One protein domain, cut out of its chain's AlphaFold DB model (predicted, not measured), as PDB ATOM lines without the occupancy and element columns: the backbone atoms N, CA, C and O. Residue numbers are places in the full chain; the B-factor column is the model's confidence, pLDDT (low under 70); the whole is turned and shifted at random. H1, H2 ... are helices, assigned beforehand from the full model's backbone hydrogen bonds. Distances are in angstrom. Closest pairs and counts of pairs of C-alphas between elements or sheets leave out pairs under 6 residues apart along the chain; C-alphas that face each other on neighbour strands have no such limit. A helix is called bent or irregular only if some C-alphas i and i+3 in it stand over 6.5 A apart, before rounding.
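What this domain is: This is residues 28 to 79 of the 193 residues of an uncharacterized protein of Wolbachia pipientis (UniProt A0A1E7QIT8). Two helices, H2 and H3, cross one over the other at a steep angle and make one half of a rod; the loop that joins them sticks out at that end with residues 54 to 59, of which 54 belongs to H2. The other half of the rod is loosely built, from the single-turn helix H1 near the first printed residue, the stretch that leads from it to H2, and the last residues after H3. The printed part has 52 residues with three named helices, H1, H2 and H3 in chain order, and no named strand. The class is all helix, though under half of the residues, 25 of 52, are in named elements. The whole is only just compact, close to loose, with a radius of gyration of the C-alphas of 11.5 A, and it spans 35 by 16 by 15 A.

How they stand to each other: H1, residues 29 to 32, touches no helix; it is apart from H2, residues 42 to 54, and from H3, residues 61 to 68. A short link of 9 residues joins H1 to H2. H2 and H3 touch, with 6 pairs of C-alphas within 8 A. Their closest C-alphas are those of Tyr 52 and Glu 61, 6.9 A apart. Their lines stand at a steep tilt of 64 degrees and they run opposite ways, with 10.5 A from centre to centre. The link between them is short, with 6 residues. In H3 every O i to N i+4 pair is within hydrogen-bond range, and in H2 8 of 9 are. H1 is too short for such a pair; its one O i to N i+3 pair is within range.

Where its parts are: H1 runs from His 29, C-alpha at (165.724, 144.049, 181.336), to Ala 32. H2, the longest helix with 13 residues, runs from Thr 42, C-alpha at (154.538, 145.044, 163.497), to Glu 54 and measures 19.2 A from first to last C-alpha. H3 has 8 residues, from Glu 61 to Tyr 68, and measures 11.0 A; its last C-alpha is at (165.793, 136.869, 163.945). No helix is bent. Residues 74 to 76 are helix too, but bear no name.

The domain as a whole: The outline is a rod. The two C-alphas farthest apart are those of Ala 32 and Thr 58, at 35.2 A, while those of the first and last printed residues, Asn 28 and Glu 79, are 14.1 A apart. The printed part has no cut, and neither link between named helices is long. Residues 54 to 59 stand free. The mean pLDDT of the printed part is 81.2; the model's confidence is low, under 70, at residues 29 to 31.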
ATOM      1  N   ASN A  28     162.638 140.869 183.222       70.81
ATOM      2  CA  ASN A  28     163.702 140.875 182.224       70.81
ATOM      3  C   ASN A  28     164.010 142.330 181.819       70.81
ATOM      4  O   ASN A  28     163.100 143.094 181.495       70.81
ATOM      5  N   HIS A  29     165.291 142.714 181.766       69.25
ATOM      6  CA  HIS A  29     165.724 144.049 181.336       69.25
ATOM      7  C   HIS A  29     165.081 144.487 180.004       69.25
ATOM      8  O   HIS A  29     164.751 145.661 179.834       69.25
ATOM      9  N   HIS A  30     164.846 143.551 179.075       63.81
ATOM     10  CA  HIS A  30     164.164 143.806 177.803       63.81
ATOM     11  C   HIS A  30     162.664 144.110 177.952       63.81
ATOM     12  O   HIS A  30     162.114 144.895 177.173       63.81
ATOM     13  N   GLU A  31     162.003 143.527 178.951       69.12
ATOM     14  CA  GLU A  31     160.607 143.815 179.296       69.12
ATOM     15  C   GLU A  31     160.485 145.179 179.977       69.12
ATOM     16  O   GLU A  31     159.610 145.962 179.601       69.12
ATOM     17  N   ALA A  32     161.420 145.515 180.873       71.94
ATOM     18  CA  ALA A  32     161.470 146.816 181.540       71.94
ATOM     19  C   ALA A  32     161.556 147.971 180.525       71.94
ATOM     20  O   ALA A  32     160.794 148.937 180.597       71.94
ATOM     21  N   ILE A  33     162.420 147.846 179.511       74.56
ATOM     22  CA  ILE A  33     162.536 148.833 178.420       74.56
ATOM     23  C   ILE A  33     161.433 148.712 177.356       74.56
ATOM     24  O   ILE A  33     161.389 149.515 176.422       74.56
ATOM     25  N   LYS A  34     160.533 147.727 177.473       77.12
ATOM     26  CA  LYS A  34     159.479 147.422 176.490       77.12
ATOM     27  C   LYS A  34     160.049 147.279 175.074       77.12
ATOM     28  O   LYS A  34     159.512 147.856 174.123       77.12
ATOM     29  N   ALA A  35     161.166 146.561 174.941       77.44
ATOM     30  CA  ALA A  35     161.819 146.376 173.652       77.44
ATOM     31  C   ALA A  35     160.926 145.539 172.724       77.44
ATOM     32  O   ALA A  35     160.593 144.404 173.078       77.44
ATOM     33  N   PRO A  36     160.549 146.061 171.543       78.44
ATOM     34  CA  PRO A  36     159.692 145.332 170.621       78.44
ATOM     35  C   PRO A  36     160.424 144.114 170.040       78.44
ATOM     36  O   PRO A  36     161.649 144.119 169.895       78.44
ATOM     37  N   VAL A  37     159.664 143.071 169.706       82.88
ATOM     38  CA  VAL A  37     160.170 141.736 169.354       82.88
ATOM     39  C   VAL A  37     159.860 141.405 167.898       82.88
ATOM     40  O   VAL A  37     158.733 141.593 167.431       82.88
ATOM     41  N   ILE A  38     160.847 140.902 167.158       82.56
ATOM     42  CA  ILE A  38     160.654 140.403 165.788       82.56
ATOM     43  C   ILE A  38     159.798 139.128 165.821       82.56
ATOM     44  O   ILE A  38     159.994 138.249 166.654       82.56
ATOM     45  N   GLY A  39     158.821 139.040 164.921       78.81
ATOM     46  CA  GLY A  39     157.805 137.984 164.865       78.81
ATOM     47  C   GLY A  39     156.526 138.326 165.636       78.81
ATOM     48  O   GLY A  39     155.459 137.816 165.303       78.81
ATOM     49  N   ARG A  40     156.588 139.260 166.597       82.44
ATOM     50  CA  ARG A  40     155.436 139.676 167.417       82.44
ATOM     51  C   ARG A  40     154.938 141.077 167.078       82.44
ATOM     52  O   ARG A  40     153.745 141.259 166.842       82.44
ATOM     53  N   ASP A  41     155.835 142.059 167.057       83.75
ATOM     54  CA  ASP A  41     155.471 143.461 166.866       83.75
ATOM     55  C   ASP A  41     155.578 143.876 165.393       83.75
ATOM     56  O   ASP A  41     156.536 143.580 164.681       83.75
ATOM     57  N   THR A  42     154.578 144.613 164.905       84.62
ATOM     58  CA  THR A  42     154.538 145.044 163.497       84.62
ATOM     59  C   THR A  42     155.685 145.998 163.151       84.62
ATOM     60  O   THR A  42     156.200 145.963 162.038       84.62
ATOM     61  N   ILE A  43     156.102 146.837 164.103       83.88
ATOM     62  CA  ILE A  43     157.158 147.840 163.900       83.88
ATOM     63  C   ILE A  43     158.518 147.161 163.680       83.88
ATOM     64  O   ILE A  43     159.233 147.513 162.747       83.88
ATOM     65  N   THR A  44     158.849 146.143 164.475       83.19
ATOM     66  CA  THR A  44     160.089 145.367 164.325       83.19
ATOM     67  C   THR A  44     160.080 144.484 163.097       83.19
ATOM     68  O   THR A  44     161.105 144.384 162.431       83.19
ATOM     69  N   ASN A  45     158.927 143.910 162.745       84.25
ATOM     70  CA  ASN A  45     158.777 143.155 161.502       84.25
ATOM     71  C   ASN A  45     159.031 144.019 160.263       84.25
ATOM     72  O   ASN A  45     159.610 143.538 159.296       84.25
ATOM     73  N   ASN A  46     158.618 145.287 160.280       86.62
ATOM     74  CA  ASN A  46     158.913 146.206 159.182       86.62
ATOM     75  C   ASN A  46     160.393 146.609 159.175       86.62
ATOM     76  O   ASN A  46     161.023 146.572 158.125       86.62
ATOM     77  N   TYR A  47     160.964 146.902 160.344       85.38
ATOM     78  CA  TYR A  47     162.374 147.271 160.484       85.38
ATOM     79  C   TYR A  47     163.330 146.188 159.964       85.38
ATOM     80  O   TYR A  47     164.222 146.462 159.165       85.38
ATOM     81  N   ILE A  48     163.123 144.926 160.348       85.06
ATOM     82  CA  ILE A  48     163.999 143.838 159.894       85.06
ATOM     83  C   ILE A  48     163.850 143.571 158.381       85.06
ATOM     84  O   ILE A  48     164.813 143.173 157.727       85.06
ATOM     85  N   LYS A  49     162.672 143.848 157.800       85.81
ATOM     86  CA  LYS A  49     162.457 143.798 156.345       85.81
ATOM     87  C   LYS A  49     163.194 144.913 155.618       85.81
ATOM     88  O   LYS A  49     163.714 144.668 154.534       85.81
ATOM     89  N   GLU A  50     163.247 146.110 156.195       87.56
ATOM     90  CA  GLU A  50     164.039 147.225 155.668       87.56
ATOM     91  C   GLU A  50     165.531 146.877 155.678       87.56
ATOM     92  O   GLU A  50     166.162 146.960 154.627       87.56
ATOM     93  N   ILE A  51     166.054 146.346 156.793       85.00
ATOM     94  CA  ILE A  51     167.433 145.829 156.862       85.00
ATOM     95  C   ILE A  51     167.673 144.788 155.770       85.00
ATOM     96  O   ILE A  51     168.671 144.856 155.058       85.00
ATOM     97  N   TYR A  52     166.757 143.830 155.601       87.19
ATOM     98  CA  TYR A  52     166.885 142.796 154.577       87.19
ATOM     99  C   TYR A  52     167.016 143.380 153.159       87.19
ATOM    100  O   TYR A  52     167.778 142.841 152.351       87.19
ATOM    101  N   GLN A  53     166.343 144.497 152.847       87.69
ATOM    102  CA  GLN A  53     166.485 145.157 151.543       87.69
ATOM    103  C   GLN A  53     167.900 145.682 151.278       87.69
ATOM    104  O   GLN A  53     168.290 145.746 150.110       87.69
ATOM    105  N   GLU A  54     168.648 146.020 152.327       86.31
ATOM    106  CA  GLU A  54     170.028 146.514 152.254       86.31
ATOM    107  C   GLU A  54     171.075 145.387 152.230       86.31
ATOM    108  O   GLU A  54     172.253 145.641 151.985       86.31
ATOM    109  N   THR A  55     170.664 144.137 152.459       86.06
ATOM    110  CA  THR A  55     171.561 142.975 152.387       86.06
ATOM    111  C   THR A  55     171.805 142.503 150.953       86.06
ATOM    112  O   THR A  55     171.072 142.832 150.022       86.06
ATOM    113  N   ASP A  56     172.782 141.607 150.791       85.56
ATOM    114  CA  ASP A  56     173.082 140.941 149.518       85.56
ATOM    115  C   ASP A  56     172.013 139.913 149.077       85.56
ATOM    116  O   ASP A  56     172.178 139.266 148.042       85.56
ATOM    117  N   LYS A  57     170.922 139.737 149.847       86.31
ATOM    118  CA  LYS A  57     169.783 138.836 149.548       86.31
ATOM    119  C   LYS A  57     170.206 137.397 149.233       86.31
ATOM    120  O   LYS A  57     169.637 136.725 148.375       86.31
ATOM    121  N   THR A  58     171.240 136.934 149.933       84.81
ATOM    122  CA  THR A  58     171.820 135.591 149.779       84.81
ATOM    123  C   THR A  58     170.920 134.486 150.322       84.81
ATOM    124  O   THR A  58     170.997 133.354 149.851       84.81
ATOM    125  N   ILE A  59     170.067 134.819 151.290       88.25
ATOM    126  CA  ILE A  59     168.994 133.965 151.809       88.25
ATOM    127  C   ILE A  59     167.646 134.611 151.504       88.25
ATOM    128  O   ILE A  59     167.593 135.810 151.233       88.25
ATOM    129  N   SER A  60     166.566 133.832 151.539       88.31
ATOM    130  CA  SER A  60     165.220 134.375 151.328       88.31
ATOM    131  C   SER A  60     164.780 135.291 152.479       88.31
ATOM    132  O   SER A  60     165.273 135.178 153.602       88.31
ATOM    133  N   GLU A  61     163.818 136.186 152.221       83.94
ATOM    134  CA  GLU A  61     163.263 137.078 153.255       83.94
ATOM    135  C   GLU A  61     162.683 136.269 154.422       83.94
ATOM    136  O   GLU A  61     162.902 136.609 155.577       83.94
ATOM    137  N   GLU A  62     161.995 135.163 154.130       85.12
ATOM    138  CA  GLU A  62     161.405 134.282 155.142       85.12
ATOM    139  C   GLU A  62     162.476 133.616 156.021       85.12
ATOM    140  O   GLU A  62     162.365 133.618 157.245       85.12
ATOM    141  N   GLU A  63     163.564 133.121 155.424       84.38
ATOM    142  CA  GLU A  63     164.694 132.568 156.181       84.38
ATOM    143  C   GLU A  63     165.415 133.636 157.011       84.38
ATOM    144  O   GLU A  63     165.853 133.357 158.129       84.38
ATOM    145  N   PHE A  64     165.517 134.867 156.500       85.44
ATOM    146  CA  PHE A  64     166.082 135.991 157.241       85.44
ATOM    147  C   PHE A  64     165.201 136.359 158.440       85.44
ATOM    148  O   PHE A  64     165.711 136.485 159.548       85.44
ATOM    149  N   MET A  65     163.882 136.450 158.257       83.31
ATOM    150  CA  MET A  65     162.923 136.708 159.338       83.31
ATOM    151  C   MET A  65     162.988 135.630 160.424       83.31
ATOM    152  O   MET A  65     163.130 135.966 161.597       83.31
ATOM    153  N   ASN A  66     162.954 134.350 160.039       85.50
ATOM    154  CA  ASN A  66     163.004 133.225 160.978       85.50
ATOM    155  C   ASN A  66     164.317 133.188 161.771       85.50
ATOM    156  O   ASN A  66     164.335 132.777 162.927       85.50
ATOM    157  N   LYS A  67     165.426 133.654 161.183       85.44
ATOM    158  CA  LYS A  67     166.717 133.751 161.881       85.44
ATOM    159  C   LYS A  67     166.689 134.747 163.046       85.44
ATOM    160  O   LYS A  67     167.424 134.553 164.010       85.44
ATOM    161  N   TYR A  68     165.890 135.807 162.940       81.25
ATOM    162  CA  TYR A  68     165.793 136.869 163.945       81.25
ATOM    163  C   TYR A  68     164.480 136.829 164.739       81.25
ATOM    164  O   TYR A  68     164.223 137.730 165.537       81.25
ATOM    165  N   GLU A  69     163.643 135.808 164.543       82.25
ATOM    166  CA  GLU A  69     162.406 135.633 165.298       82.25
ATOM    167  C   GLU A  69     162.705 135.536 166.801       82.25
ATOM    168  O   GLU A  69     163.601 134.813 167.237       82.25
ATOM    169  N   GLY A  70     161.980 136.315 167.607       78.62
ATOM    170  CA  GLY A  70     162.210 136.411 169.050       78.62
ATOM    171  C   GLY A  70     163.321 137.383 169.468       78.62
ATOM    172  O   GLY A  70     163.454 137.652 170.659       78.62
ATOM    173  N   CYS A  71     164.086 137.971 168.539       79.00
ATOM    174  CA  CYS A  71     165.063 139.007 168.882       79.00
ATOM    175  C   CYS A  71     164.384 140.348 169.215       79.00
ATOM    176  O   CYS A  71     163.464 140.794 168.523       79.00
ATOM    177  N   HIS A  72     164.889 141.023 170.252       80.88
ATOM    178  CA  HIS A  72     164.474 142.374 170.633       80.88
ATOM    179  C   HIS A  72     165.233 143.436 169.827       80.88
ATOM    180  O   HIS A  72     166.456 143.365 169.703       80.88
ATOM    181  N   VAL A  73     164.530 144.459 169.334       80.00
ATOM    182  CA  VAL A  73     165.152 145.571 168.594       80.00
ATOM    183  C   VAL A  73     165.247 146.806 169.479       80.00
ATOM    184  O   VAL A  73     164.262 147.506 169.722       80.00
ATOM    185  N   LEU A  74     166.461 147.090 169.947       75.62
ATOM    186  CA  LEU A  74     166.722 148.173 170.896       75.62
ATOM    187  C   LEU A  74     166.601 149.570 170.281       75.62
ATOM    188  O   LEU A  74     166.236 150.509 170.978       75.62
ATOM    189  N   GLU A  75     166.824 149.708 168.973       73.50
ATOM    190  CA  GLU A  75     166.668 150.985 168.257       73.50
ATOM    191  C   GLU A  75     165.222 151.502 168.256       73.50
ATOM    192  O   GLU A  75     164.980 152.693 168.077       73.50
ATOM    193  N   LEU A  76     164.255 150.609 168.486       77.19
ATOM    194  CA  LEU A  76     162.826 150.914 168.482       77.19
ATOM    195  C   LEU A  76     162.238 150.984 169.902       77.19
ATOM    196  O   LEU A  76     161.016 151.051 170.070       77.19
ATOM    197  N   VAL A  77     163.092 150.962 170.929       79.31
ATOM    198  CA  VAL A  77     162.699 151.071 172.339       79.31
ATOM    199  C   VAL A  77     162.082 152.439 172.615       79.31
ATOM    200  O   VAL A  77     162.657 153.485 172.320       79.31
ATOM    201  N   LYS A  78     160.900 152.433 173.237       70.44
ATOM    202  CA  LYS A  78     160.203 153.663 173.648       70.44
ATOM    203  C   LYS A  78     160.818 154.292 174.898       70.44
ATOM    204  O   LYS A  78     160.774 155.507 175.056       70.44
ATOM    205  N   GLU A  79     161.373 153.465 175.777       77.56
ATOM    206  CA  GLU A  79     161.951 153.871 177.058       77.56
ATOM    207  C   GLU A  79     163.475 154.037 176.925       77.56
ATOM    208  O   GLU A  79     164.260 153.257 177.466       77.56
TER     209      GLU A  79